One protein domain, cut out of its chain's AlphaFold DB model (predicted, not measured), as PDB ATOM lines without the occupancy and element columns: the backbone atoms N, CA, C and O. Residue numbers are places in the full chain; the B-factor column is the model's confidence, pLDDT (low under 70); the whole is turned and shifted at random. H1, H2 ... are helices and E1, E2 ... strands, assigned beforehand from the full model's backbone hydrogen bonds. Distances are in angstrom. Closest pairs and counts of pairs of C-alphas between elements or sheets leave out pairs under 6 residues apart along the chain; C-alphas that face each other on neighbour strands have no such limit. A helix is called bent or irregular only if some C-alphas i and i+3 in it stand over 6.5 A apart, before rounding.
ATOM      1  N   THR A  23     212.202 133.721 135.942       89.62
ATOM      2  CA  THR A  23     212.088 134.435 137.218       89.62
ATOM      3  C   THR A  23     210.649 134.365 137.731       89.62
ATOM      4  O   THR A  23     209.694 134.307 136.954       89.62
ATOM      5  N   LEU A  24     210.468 134.400 139.056       88.69
ATOM      6  CA  LEU A  24     209.128 134.384 139.653       88.69
ATOM      7  C   LEU A  24     208.282 135.580 139.177       88.69
ATOM      8  O   LEU A  24     207.083 135.444 138.955       88.69
ATOM      9  N   ILE A  25     208.924 136.735 138.971       93.81
ATOM     10  CA  ILE A  25     208.267 137.947 138.474       93.81
ATOM     11  C   ILE A  25     207.850 137.826 137.004       93.81
ATOM     12  O   ILE A  25     206.744 138.236 136.664       93.81
ATOM     13  N   GLU A  26     208.673 137.218 136.141       90.50
ATOM     14  CA  GLU A  26     208.278 136.931 134.754       90.50
ATOM     15  C   GLU A  26     207.055 136.003 134.723       90.50
ATOM     16  O   GLU A  26     206.144 136.219 133.922       90.50
ATOM     17  N   LEU A  27     206.992 135.008 135.620       89.69
ATOM     18  CA  LEU A  27     205.838 134.108 135.731       89.69
ATOM     19  C   LEU A  27     204.584 134.865 136.157       89.69
ATOM     20  O   LEU A  27     203.547 134.735 135.513       89.69
ATOM     21  N   LEU A  28     204.697 135.676 137.208       93.31
ATOM     22  CA  LEU A  28     203.598 136.460 137.763       93.31
ATOM     23  C   LEU A  28     202.996 137.425 136.732       93.31
ATOM     24  O   LEU A  28     201.781 137.506 136.583       93.31
ATOM     25  N   VAL A  29     203.836 138.164 136.007       94.75
ATOM     26  CA  VAL A  29     203.352 139.127 135.008       94.75
ATOM     27  C   VAL A  29     202.660 138.401 133.855       94.75
ATOM     28  O   VAL A  29     201.583 138.811 133.422       94.75
ATOM     29  N   ASN A  30     203.231 137.289 133.387       93.31
ATOM     30  CA  ASN A  30     202.662 136.541 132.272       93.31
ATOM     31  C   ASN A  30     201.300 135.912 132.618       93.31
ATOM     32  O   ASN A  30     200.399 135.920 131.782       93.31
ATOM     33  N   THR A  31     201.108 135.413 133.844       92.94
ATOM     34  CA  THR A  31     199.814 134.840 134.257       92.94
ATOM     35  C   THR A  31     198.712 135.893 134.344       92.94
ATOM     36  O   THR A  31     197.586 135.615 133.936       92.94
ATOM     37  N   ILE A  32     199.025 137.111 134.794       94.62
ATOM     38  CA  ILE A  32     198.068 138.228 134.811       94.62
ATOM     39  C   ILE A  32     197.650 138.602 133.382       94.62
ATOM     40  O   ILE A  32     196.458 138.734 133.103       94.62
ATOM     41  N   ILE A  33     198.615 138.720 132.462       93.06
ATOM     42  CA  ILE A  33     198.343 139.052 131.054       93.06
ATOM     43  C   ILE A  33     197.461 137.980 130.404       93.06
ATOM     44  O   ILE A  33     196.444 138.304 129.792       93.06
ATOM     45  N   VAL A  34     197.818 136.701 130.568       93.56
ATOM     46  CA  VAL A  34     197.028 135.581 130.037       93.56
ATOM     47  C   VAL A  34     195.627 135.559 130.649       93.56
ATOM     48  O   VAL A  34     194.663 135.329 129.924       93.56
ATOM     49  N   GLY A  35     195.492 135.854 131.945       90.19
ATOM     50  CA  GLY A  35     194.196 135.938 132.619       90.19
ATOM     51  C   GLY A  35     193.267 136.979 131.992       90.19
ATOM     52  O   GLY A  35     192.121 136.667 131.673       90.19
ATOM     53  N   ILE A  36     193.763 138.194 131.746       89.06
ATOM     54  CA  ILE A  36     192.971 139.269 131.126       89.06
ATOM     55  C   ILE A  36     192.588 138.902 129.684       89.06
ATOM     56  O   ILE A  36     191.429 139.045 129.291       89.06
ATOM     57  N   LEU A  37     193.538 138.381 128.901       87.88
ATOM     58  CA  LEU A  37     193.284 137.983 127.515       87.88
ATOM     59  C   LEU A  37     192.271 136.834 127.418       87.88
ATOM     60  O   LEU A  37     191.378 136.881 126.569       87.88
ATOM     61  N   ALA A  38     192.348 135.843 128.308       86.81
ATOM     62  CA  ALA A  38     191.436 134.702 128.313       86.81
ATOM     63  C   ALA A  38     189.962 135.122 128.473       86.81
ATOM     64  O   ALA A  38     189.094 134.566 127.800       86.81
ATOM     65  N   ILE A  39     189.673 136.142 129.291       83.31
ATOM     66  CA  ILE A  39     188.302 136.637 129.517       83.31
ATOM     67  C   ILE A  39     187.691 137.205 128.225       83.31
ATOM     68  O   ILE A  39     186.544 136.898 127.880       83.31
ATOM     69  N   SER A  40     188.464 137.999 127.477       79.75
ATOM     70  CA  SER A  40     188.015 138.549 126.191       79.75
ATOM     71  C   SER A  40     187.790 137.459 125.137       79.75
ATOM     72  O   SER A  40     186.791 137.495 124.417       79.75
ATOM     73  N   ALA A  41     188.658 136.443 125.100       82.56
ATOM     74  CA  ALA A  41     188.561 135.347 124.139       82.56
ATOM     75  C   ALA A  41     187.310 134.485 124.364       82.56
ATOM     76  O   ALA A  41     186.595 134.188 123.410       82.56
ATOM     77  N   VAL A  42     187.002 134.121 125.614       82.38
ATOM     78  CA  VAL A  42     185.796 133.335 125.943       82.38
ATOM     79  C   VAL A  42     184.525 134.092 125.564       82.38
ATOM     80  O   VAL A  42     183.603 133.507 124.998       82.38
ATOM     81  N   SER A  43     184.492 135.399 125.829       82.00
ATOM     82  CA  SER A  43     183.348 136.246 125.482       82.00
ATOM     83  C   SER A  43     183.146 136.316 123.963       82.00
ATOM     84  O   SER A  43     182.037 136.138 123.469       82.00
ATOM     85  N   PHE A  44     184.221 136.498 123.199       82.50
ATOM     86  CA  PHE A  44     184.140 136.555 121.742       82.50
ATOM     87  C   PHE A  44     183.731 135.209 121.116       82.50
ATOM     88  O   PHE A  44     182.852 135.157 120.256       82.50
ATOM     89  N   LEU A  45     184.313 134.100 121.584       86.31
ATOM     90  CA  LEU A  45     183.948 132.760 121.111       86.31
ATOM     91  C   LEU A  45     182.484 132.437 121.435       86.31
ATOM     92  O   LEU A  45     181.759 131.938 120.576       86.31
ATOM     93  N   GLY A  46     182.021 132.762 122.642       86.06
ATOM     94  CA  GLY A  46     180.627 132.561 123.020       86.06
ATOM     95  C   GLY A  46     179.650 133.357 122.153       86.06
ATOM     96  O   GLY A  46     178.619 132.815 121.764       86.06
ATOM     97  N   GLN A  47     179.985 134.584 121.746       84.94
ATOM     98  CA  GLN A  47     179.156 135.348 120.805       84.94
ATOM     99  C   GLN A  47     179.034 134.652 119.444       84.94
ATOM    100  O   GLN A  47     177.933 134.527 118.917       84.94
ATOM    101  N   ILE A  48     180.135 134.135 118.895       86.56
ATOM    102  CA  ILE A  48     180.126 133.469 117.584       86.56
ATOM    103  C   ILE A  48     179.323 132.166 117.620       86.56
ATOM    104  O   ILE A  48     178.517 131.914 116.725       86.56
ATOM    105  N   PHE A  49     179.539 131.334 118.640       88.06
ATOM    106  CA  PHE A  49     178.947 129.994 118.687       88.06
ATOM    107  C   PHE A  49     177.554 129.961 119.318       88.06
ATOM    108  O   PHE A  49     176.726 129.148 118.913       88.06
ATOM    109  N   LEU A  50     177.287 130.816 120.306       91.81
ATOM    110  CA  LEU A  50     176.056 130.791 121.102       91.81
ATOM    111  C   LEU A  50     175.174 132.019 120.877       91.81
ATOM    112  O   LEU A  50     173.989 131.962 121.199       91.81
ATOM    113  N   GLY A  51     175.710 133.112 120.323       92.25
ATOM    114  CA  GLY A  51     175.002 134.388 120.203       92.25
ATOM    115  C   GLY A  51     173.690 134.280 119.443       92.25
ATOM    116  O   GLY A  51     172.644 134.698 119.938       92.25
ATOM    117  N   ARG A  52     173.732 133.625 118.281       94.06
ATOM    118  CA  ARG A  52     172.542 133.414 117.454       94.06
ATOM    119  C   ARG A  52     171.494 132.561 118.163       94.06
ATOM    120  O   ARG A  52     170.350 132.984 118.278       94.06
ATOM    121  N   SER A  53     171.877 131.385 118.661       94.56
ATOM    122  CA  SER A  53     170.939 130.468 119.318       94.56
ATOM    123  C   SER A  53     170.352 131.058 120.600       94.56
ATOM    124  O   SER A  53     169.183 130.838 120.899       94.56
ATOM    125  N   PHE A  54     171.133 131.842 121.348       94.00
ATOM    126  CA  PHE A  54     170.637 132.572 122.512       94.00
ATOM    127  C   PHE A  54     169.547 133.574 122.119       94.00
ATOM    128  O   PHE A  54     168.463 133.548 122.698       94.00
ATOM    129  N   ALA A  55     169.796 134.408 121.107       94.56
ATOM    130  CA  ALA A  55     168.819 135.383 120.633       94.56
ATOM    131  C   ALA A  55     167.556 134.719 120.054       94.56
ATOM    132  O   ALA A  55     166.444 135.156 120.342       94.56
ATOM    133  N   GLU A  56     167.708 133.624 119.304       95.56
ATOM    134  CA  GLU A  56     166.582 132.841 118.773       95.56
ATOM    135  C   GLU A  56     165.737 132.209 119.894       95.56
ATOM    136  O   GLU A  56     164.510 132.172 119.789       95.56
ATOM    137  N   ASN A  57     166.353 131.781 121.000       95.06
ATOM    138  CA  ASN A  57     165.619 131.303 122.174       95.06
ATOM    139  C   ASN A  57     164.815 132.428 122.840       95.06
ATOM    140  O   ASN A  57     163.630 132.251 123.114       95.06
ATOM    141  N   GLN A  58     165.421 133.606 123.023       94.88
ATOM    142  CA  GLN A  58     164.727 134.781 123.571       94.88
ATOM    143  C   GLN A  58     163.540 135.191 122.687       94.88
ATOM    144  O   GLN A  58     162.476 135.553 123.192       94.88
ATOM    145  N   LEU A  59     163.708 135.097 121.366       95.81
ATOM    146  CA  LEU A  59     162.658 135.348 120.387       95.81
ATOM    147  C   LEU A  59     161.521 134.339 120.492       95.81
ATOM    148  O   LEU A  59     160.355 134.729 120.517       95.81
ATOM    149  N   ARG A  60     161.844 133.047 120.566       95.94
ATOM    150  CA  ARG A  60     160.845 131.989 120.716       95.94
ATOM    151  C   ARG A  60     160.006 132.202 121.970       95.94
ATOM    152  O   ARG A  60     158.781 132.136 121.899       95.94
ATOM    153  N   ASP A  61     160.652 132.522 123.086       95.56
ATOM    154  CA  ASP A  61     159.959 132.814 124.338       95.56
ATOM    155  C   ASP A  61     159.075 134.059 124.211       95.56
ATOM    156  O   ASP A  61     157.931 134.050 124.668       95.56
ATOM    157  N   HIS A  62     159.547 135.110 123.535       94.88
ATOM    158  CA  HIS A  62     158.767 136.324 123.293       94.88
ATOM    159  C   HIS A  62     157.526 136.065 122.423       94.88
ATOM    160  O   HIS A  62     156.425 136.478 122.780       94.88
ATOM    161  N   VAL A  63     157.673 135.348 121.308       95.25
ATOM    162  CA  VAL A  63     156.560 135.032 120.396       95.25
ATOM    163  C   VAL A  63     155.500 134.187 121.106       95.25
ATOM    164  O   VAL A  63     154.314 134.521 121.061       95.25
ATOM    165  N   ASN A  64     155.925 133.171 121.855       95.50
ATOM    166  CA  ASN A  64     155.003 132.287 122.562       95.50
ATOM    167  C   ASN A  64     154.302 132.989 123.739       95.50
ATOM    168  O   ASN A  64     153.096 132.834 123.927       95.50
ATOM    169  N   SER A  65     155.039 133.755 124.553       94.00
ATOM    170  CA  SER A  65     154.502 134.323 125.801       94.00
ATOM    171  C   SER A  65     153.820 135.679 125.626       94.00
ATOM    172  O   SER A  65     152.814 135.946 126.287       94.00
ATOM    173  N   VAL A  66     154.342 136.531 124.739       93.12
ATOM    174  CA  VAL A  66     153.860 137.907 124.548       93.12
ATOM    175  C   VAL A  66     152.869 137.980 123.395       93.12
ATOM    176  O   VAL A  66     151.778 138.520 123.570       93.12
ATOM    177  N   LEU A  67     153.217 137.419 122.232       92.06
ATOM    178  CA  LEU A  67     152.346 137.468 121.049       92.06
ATOM    179  C   LEU A  67     151.272 136.377 121.057       92.06
ATOM    180  O   LEU A  67     150.249 136.538 120.396       92.06
ATOM    181  N   ARG A  68     151.481 135.300 121.828       95.62
ATOM    182  CA  ARG A  68     150.619 134.105 121.849       95.62
ATOM    183  C   ARG A  68     150.453 133.487 120.455       95.62
ATOM    184  O   ARG A  68     149.372 133.023 120.100       95.62
ATOM    185  N   GLU A  69     151.529 133.496 119.674       94.19
ATOM    186  CA  GLU A  69     151.625 132.827 118.373       94.19
ATOM    187  C   GLU A  69     152.697 131.731 118.430       94.19
ATOM    188  O   GLU A  69     153.531 131.725 119.333       94.19
ATOM    189  N   ASP A  70     152.707 130.834 117.444       94.69
ATOM    190  CA  ASP A  70     153.763 129.832 117.292       94.69
ATOM    191  C   ASP A  70     154.837 130.316 116.316       94.69
ATOM    192  O   ASP A  70     154.549 130.708 115.177       94.69
ATOM    193  N   LEU A  71     156.099 130.250 116.741       95.25
ATOM    194  CA  LEU A  71     157.250 130.563 115.900       95.25
ATOM    195  C   LEU A  71     157.447 129.475 114.831       95.25
ATOM    196  O   LEU A  71     157.623 128.301 115.157       95.25
ATOM    197  N   LYS A  72     157.484 129.868 113.553       95.19
ATOM    198  CA  LYS A  72     157.803 128.966 112.434       95.19
ATOM    199  C   LYS A  72     159.290 128.984 112.095       95.19
ATOM    200  O   LYS A  72     159.874 127.940 111.817       95.19
ATOM    201  N   GLY A  73     159.890 130.170 112.077       94.06
ATOM    202  CA  GLY A  73     161.292 130.348 111.725       94.06
ATOM    203  C   GLY A  73     161.843 131.652 112.270       94.06
ATOM    204  O   GLY A  73     161.118 132.644 112.362       94.06
ATOM    205  N   ALA A  74     163.126 131.632 112.614       95.44
ATOM    206  CA  ALA A  74     163.873 132.770 113.123       95.44
ATOM    207  C   ALA A  74     165.253 132.830 112.464       95.44
ATOM    208  O   ALA A  74     165.851 131.805 112.135       95.44
ATOM    209  N   ASN A  75     165.749 134.045 112.273       95.38
ATOM    210  CA  ASN A  75     167.099 134.310 111.813       95.38
ATOM    211  C   ASN A  75     167.640 135.523 112.570       95.38
ATOM    212  O   ASN A  75     167.263 136.655 112.278       95.38
ATOM    213  N   CYS A  76     168.503 135.276 113.552       94.94
ATOM    214  CA  CYS A  76     169.117 136.324 114.364       94.94
ATOM    215  C   CYS A  76     170.587 136.547 114.007       94.94
ATOM    216  O   CYS A  76     171.312 135.619 113.635       94.94
ATOM    217  N   GLN A  77     171.050 137.782 114.189       93.44
ATOM    218  CA  GLN A  77     172.476 138.095 114.191       93.44
ATOM    219  C   GLN A  77     173.145 137.520 115.447       93.44
ATOM    220  O   GLN A  77     172.557 137.497 116.525       93.44
ATOM    221  N   ALA A  78     174.384 137.044 115.312       90.56
ATOM    222  CA  ALA A  78     175.133 136.470 116.432       90.56
ATOM    223  C   ALA A  78     175.847 137.530 117.291       90.56
ATOM    224  O   ALA A  78     176.148 137.281 118.456       90.56
ATOM    225  N   ILE A  79     176.132 138.698 116.709       88.62
ATOM    226  CA  ILE A  79     176.975 139.734 117.304       88.62
ATOM    227  C   ILE A  79     176.197 141.044 117.346       88.62
ATOM    228  O   ILE A  79     175.687 141.510 116.326       88.62
ATOM    229  N   ASP A  80     176.147 141.633 118.535       88.69
ATOM    230  CA  ASP A  80     175.663 142.990 118.754       88.69
ATOM    231  C   ASP A  80     176.704 143.985 118.220       88.69
ATOM    232  O   ASP A  80     177.809 144.101 118.753       88.69
ATOM    233  N   SER A  81     176.363 144.649 117.115       86.75
ATOM    234  CA  SER A  81     177.281 145.532 116.387       86.75
ATOM    235  C   SER A  81     177.277 146.970 116.909       86.75
ATOM    236  O   SER A  81     178.254 147.685 116.700       86.75
ATOM    237  N   ASP A  82     176.202 147.406 117.570       86.38
ATOM    238  CA  ASP A  82     176.049 148.772 118.085       86.38
ATOM    239  C   ASP A  82     176.179 148.847 119.618       86.38
ATOM    240  O   ASP A  82     176.104 149.932 120.195       86.38
ATOM    241  N   SER A  83     176.472 147.711 120.266       86.88
ATOM    242  CA  SER A  83     176.735 147.581 121.707       86.88
ATOM    243  C   SER A  83     175.570 148.048 122.582       86.88
ATOM    244  O   SER A  83     175.769 148.488 123.717       86.88
ATOM    245  N   ASN A  84     174.344 147.959 122.062       88.12
ATOM    246  CA  ASN A  84     173.137 148.340 122.789       88.12
ATOM    247  C   ASN A  84     172.552 147.177 123.628       88.12
ATOM    248  O   ASN A  84     171.567 147.355 124.354       88.12
ATOM    249  N   GLY A  85     173.165 145.994 123.539       90.62
ATOM    250  CA  GLY A  85     172.817 144.761 124.233       90.62
ATOM    251  C   GLY A  85     171.732 143.921 123.554       90.62
ATOM    252  O   GLY A  85     171.246 142.965 124.165       90.62
ATOM    253  N   TYR A  86     171.349 144.253 122.321       92.38
ATOM    254  CA  TYR A  86     170.378 143.526 121.511       92.38
ATOM    255  C   TYR A  86     170.936 143.242 120.112       92.38
ATOM    256  O   TYR A  86     171.761 143.972 119.579       92.38
ATOM    257  N   VAL A  87     170.458 142.167 119.494       93.31
ATOM    258  CA  VAL A  87     170.758 141.797 118.110       93.31
ATOM    259  C   VAL A  87     169.494 141.841 117.271       93.31
ATOM    260  O   VAL A  87     168.397 141.556 117.756       93.31
ATOM    261  N   SER A  88     169.647 142.174 115.990       93.75
ATOM    262  CA  SER A  88     168.531 142.130 115.047       93.75
ATOM    263  C   SER A  88     168.160 140.682 114.719       93.75
ATOM    264  O   SER A  88     169.027 139.855 114.422       93.75
ATOM    265  N   CYS A  89     166.864 140.405 114.738       94.81
ATOM    266  CA  CYS A  89     166.257 139.139 114.374       94.81
ATOM    267  C   CYS A  89     165.113 139.371 113.390       94.81
ATOM    268  O   CYS A  89     164.309 140.287 113.559       94.81
ATOM    269  N   ASP A  90     164.997 138.481 112.416       95.12
ATOM    270  CA  ASP A  90     163.838 138.382 111.538       95.12
ATOM    271  C   ASP A  90     163.109 137.071 111.825       95.12
ATOM    272  O   ASP A  90     163.741 136.019 111.968       95.12
ATOM    273  N   TYR A  91     161.782 137.118 111.924       95.50
ATOM    274  CA  TYR A  91     160.992 135.940 112.272       95.50
ATOM    275  C   TYR A  91     159.697 135.818 111.479       95.50
ATOM    276  O   TYR A  91     159.164 136.794 110.955       95.50
ATOM    277  N   THR A  92     159.192 134.589 111.409       96.00
ATOM    278  CA  THR A  92     157.885 134.246 110.842       96.00
ATOM    279  C   THR A  92     157.114 133.384 111.832       96.00
ATOM    280  O   THR A  92     157.690 132.587 112.581       96.00
ATOM    281  N   VAL A  93     155.794 133.525 111.822       96.25
ATOM    282  CA  VAL A  93     154.877 132.758 112.672       96.25
ATOM    283  C   VAL A  93     154.078 131.764 111.840       96.25
ATOM    284  O   VAL A  93     153.904 131.940 110.632       96.25
ATOM    285  N   VAL A  94     153.583 130.705 112.479       95.06
ATOM    286  CA  VAL A  94     152.809 129.647 111.809       95.06
ATOM    287  C   VAL A  94     151.526 130.203 111.184       95.06
ATOM    288  O   VAL A  94     151.162 129.796 110.082       95.06
ATOM    289  N   SER A  95     150.888 131.180 111.838       94.06
ATOM    290  CA  SER A  95     149.677 131.857 111.353       94.06
ATOM    291  C   SER A  95     149.912 132.653 110.061       94.06
ATOM    292  O   SER A  95     148.999 132.788 109.245       94.06
ATOM    293  N   ARG A  96     151.128 133.182 109.858       93.44
ATOM    294  CA  ARG A  96     151.506 134.041 108.724       93.44
ATOM    295  C   ARG A  96     152.909 133.702 108.209       93.44
ATOM    296  O   ARG A  96     153.854 134.467 108.390       93.44
ATOM    297  N   PRO A  97     153.060 132.566 107.514       90.81
ATOM    298  CA  PRO A  97     154.369 132.031 107.146       90.81
ATOM    299  C   PRO A  97     155.112 132.823 106.060       90.81
ATOM    300  O   PRO A  97     156.277 132.527 105.816       90.81
ATOM    301  N   GLN A  98     154.438 133.751 105.377       92.12
ATOM    302  CA  GLN A  98     154.992 134.577 104.294       92.12
ATOM    303  C   GLN A  98     155.305 136.014 104.755       92.12
ATOM    304  O   GLN A  98     155.776 136.824 103.962       92.12
ATOM    305  N   GLU A  99     155.014 136.354 106.015       92.19
ATOM    306  CA  GLU A  99     155.205 137.697 106.567       92.19
ATOM    307  C   GLU A  99     156.414 137.691 107.510       92.19
ATOM    308  O   GLU A  99     156.324 137.216 108.644       92.19
ATOM    309  N   THR A 100     157.552 138.205 107.038       92.56
ATOM    310  CA  THR A 100     158.754 138.372 107.866       92.56
ATOM    311  C   THR A 100     158.643 139.638 108.703       92.56
ATOM    312  O   THR A 100     158.396 140.722 108.172       92.56
ATOM    313  N   ARG A 101     158.860 139.509 110.013       91.19
ATOM    314  CA  ARG A 101     158.790 140.613 110.971       91.19
ATOM    315  C   ARG A 101     160.157 140.863 111.608       91.19
ATOM    316  O   ARG A 101     160.760 139.904 112.096       91.19
ATOM    317  N   PRO A 102     160.633 142.119 111.643       93.00
ATOM    318  CA  PRO A 102     161.872 142.466 112.322       93.00
ATOM    319  C   PRO A 102     161.629 142.706 113.816       93.00
ATOM    320  O   PRO A 102     160.649 143.342 114.215       93.00
ATOM    321  N   ILE A 103     162.555 142.256 114.653       93.31
ATOM    322  CA  ILE A 103     162.559 142.481 116.101       93.31
ATOM    323  C   ILE A 103     163.998 142.479 116.622       93.31
ATOM    324  O   ILE A 103     164.900 141.951 115.980       93.31
ATOM    325  N   GLU A 104     164.236 143.083 117.778       94.06
ATOM    326  CA  GLU A 104     165.530 143.040 118.453       94.06
ATOM    327  C   GLU A 104     165.441 142.161 119.695       94.06
ATOM    328  O   GLU A 104     164.552 142.353 120.520       94.06
ATOM    329  N   CYS A 105     166.361 141.219 119.864       94.94
ATOM    330  CA  CYS A 105     166.384 140.314 121.015       94.94
ATOM    331  C   CYS A 105     167.702 140.427 121.772       94.94
ATOM    332  O   CYS A 105     168.724 140.754 121.177       94.94
ATOM    333  N   ALA A 106     167.674 140.195 123.085       94.62
ATOM    334  CA  ALA A 106     168.864 140.310 123.923       94.62
ATOM    335  C   ALA A 106     170.031 139.484 123.347       94.62
ATOM    336  O   ALA A 106     169.865 138.308 123.011       94.62
ATOM    337  N   ALA A 107     171.200 140.112 123.226       92.94
ATOM    338  CA  ALA A 107     172.413 139.480 122.713       92.94
ATOM    339  C   ALA A 107     173.011 138.504 123.740       92.94
ATOM    340  O   ALA A 107     172.702 138.591 124.920       92.94
ATOM    341  N   TRP A 108     173.907 137.597 123.340       90.62
ATOM    342  CA  TRP A 108     174.669 136.794 124.309       90.62
ATOM    343  C   TRP A 108     175.829 137.602 124.908       90.62
ATOM    344  O   TRP A 108     176.485 138.387 124.220       90.62
ATOM    345  N   GLY A 109     176.131 137.361 126.184       85.31
ATOM    346  CA  GLY A 109     177.271 137.953 126.888       85.31
ATOM    347  C   GLY A 109     176.848 138.881 128.024       85.31
ATOM    348  O   GLY A 109     175.719 138.824 128.505       85.31
ATOM    349  N   TRP A 110     177.768 139.736 128.478       79.12
ATOM    350  CA  TRP A 110     177.568 140.563 129.675       79.12
ATOM    351  C   TRP A 110     176.403 141.559 129.549       79.12
ATOM    352  O   TRP A 110     175.543 141.612 130.426       79.12
ATOM    353  N   TYR A 111     176.303 142.282 128.430       73.00
ATOM    354  CA  TYR A 111     175.163 143.172 128.155       73.00
ATOM    355  C   TYR A 111     173.840 142.401 127.997       73.00
ATOM    356  O   TYR A 111     172.773 142.878 128.371       73.00
ATOM    357  N   GLY A 112     173.924 141.162 127.520       70.69
ATOM    358  CA  GLY A 112     172.819 140.215 127.422       70.69
ATOM    359  C   GLY A 112     172.332 139.611 128.733       70.69
ATOM    360  O   GLY A 112     171.251 139.039 128.787       70.69
ATOM    361  N   LEU A 113     173.136 139.679 129.794       73.94
ATOM    362  CA  LEU A 113     172.756 139.171 131.113       73.94
ATOM    363  C   LEU A 113     171.832 140.147 131.842       73.94
ATOM    364  O   LEU A 113     170.946 139.710 132.579       73.94
ATOM    365  N   ILE A 114     172.031 141.446 131.615       82.75
ATOM    366  CA  ILE A 114     171.190 142.515 132.164       82.75
ATOM    367  C   ILE A 114     169.941 142.767 131.311       82.75
ATOM    368  O   ILE A 114     168.896 143.119 131.853       82.75
ATOM    369  N   ASN A 115     170.016 142.521 130.002       87.06
ATOM    370  CA  ASN A 115     168.881 142.638 129.092       87.06
ATOM    371  C   ASN A 115     168.174 141.286 128.923       87.06
ATOM    372  O   ASN A 115     168.809 140.247 128.783       87.06
ATOM    373  N   ARG A 116     166.840 141.257 128.911       88.31
ATOM    374  CA  ARG A 116     166.062 140.021 128.714       88.31
ATOM    375  C   ARG A 116     164.948 140.245 127.700       88.31
ATOM    376  O   ARG A 116     164.404 141.341 127.598       88.31
ATOM    377  N   GLY A 117     164.595 139.176 126.991       92.06
ATOM    378  CA  GLY A 117     163.514 139.177 126.016       92.06
ATOM    379  C   GLY A 117     163.847 139.958 124.748       92.06
ATOM    380  O   GLY A 117     165.015 140.148 124.397       92.06
ATOM    381  N   CYS A 118     162.790 140.383 124.063       94.56
ATOM    382  CA  CYS A 118     162.866 141.104 122.803       94.56
ATOM    383  C   CYS A 118     162.074 142.409 122.865       94.56
ATOM    384  O   CYS A 118     161.127 142.546 123.642       94.56
ATOM    385  N   ARG A 119     162.473 143.362 122.029       91.69
ATOM    386  CA  ARG A 119     161.859 144.674 121.866       91.69
ATOM    387  C   ARG A 119     161.641 144.965 120.388       91.69
ATOM    388  O   ARG A 119     162.349 144.457 119.521       91.69
ATOM    389  N   THR A 120     160.663 145.809 120.099       86.69
ATOM    390  CA  THR A 120     160.431 146.306 118.742       86.69
ATOM    391  C   THR A 120     161.675 147.018 118.224       86.69
ATOM    392  O   THR A 120     162.211 147.890 118.908       86.69
ATOM    393  N   ARG A 121     162.106 146.674 117.008       75.56
ATOM    394  CA  ARG A 121     163.180 147.394 116.324       75.56
ATOM    395  C   ARG A 121     162.733 148.836 116.090       75.56
ATOM    396  O   ARG A 121     161.628 149.051 115.584       75.56
TER     397      ARG A 121
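AT A GLANCE: This is residues 23 to 121 of the 128 residues of the protein "Type II secretion system protein" of Microcystis aeruginosa TA09 (UniProt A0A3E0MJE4). A twisted sheet of three strands, E1, E2 and E3, curls round H1b, the second arm of one long, bent helix H1, while much of the first arm, H1a, sticks out from this body as a long shaft: residues 23 to 41 stand free, of which 24 to 41 belong to H1. After the last strand the printed part runs on through the short helix H2, which only grazes the sheet, and folds back so that residues 118 to 119 pair with E3. The printed part has 99 residues, with two named helices and three named strands in the order H1 E1 E2 E3 H2; the sheet's order is E1 - E2 - E3, all antiparallel, and the class is mixed, helices and strands. The whole is loose, with a radius of gyration of the C-alphas of 18.0 A, and spans 68 by 20 by 20 A, the shaft making much of the length.

IN THESE COORDINATES: H1, residues 24 to 67, begins with C-alpha 24 at (209.128, 134.384, 139.653). By its hydrogen bonds it was assigned as one helix, but it is bent: C-alphas 49 and 52 are 7.4 A apart. Its arms are H1a, residues 24 to 49, 37.0 A long, and H1b, residues 52 to 67, 20.9 A long and ending with C-alpha 67 at (152.346, 137.468, 121.049). E1 is residues 71 to 76, 13.3 A. E2, residues 86 to 93, is 20.8 A long and bends by 51 degrees at residue 90. E3, residues 96 to 106, is 23.9 A long and bends by 90 degrees at residue 99. H2, residues 110 to 114, ends with C-alpha 114 at (171.190, 142.515, 132.164).

HOW THE PARTS SIT: H1a and H1b stand at a steep tilt of 47 degrees. H1a is not on the sheet, and it is only just apart from H2, at 8.3 A. H1b is on the sheet, in two layers, a helix on one face of a sheet; its closest C-alphas to E1 are those of Arg 52 and Cys 76, 5.5 A, and to E3 those of Ala 55 and Cys 105, 5.5 A. The strands form a meander, each the antiparallel neighbour of the one before. The hairpin E1 and E2 has N 75 and O 90 within hydrogen-bond range at 2.8 A; the hairpin E2 and E3 has N 89 and O 103 at 2.8 A. The closest C-alphas of E3 and H2 are those of Ala 106 and Gly 112, 5.3 A. Every O i to N i+4 pair is within hydrogen-bond range in H1b, against 21 of 22 in H1a and 0 of 1 in H2, where 1 of 2 O i to N i+3 pairs is.

THE WHOLE: The two C-alphas farthest apart are those of Thr 23 and Ser 95, 67.6 A. Without the free stretch, the body of 80 residues spans 39 by 19 by 18 A. The printed part has no cut and no long link. The mean pLDDT of the printed part is 90.6; no printed residue is under 70, and H2 has a mean of 76.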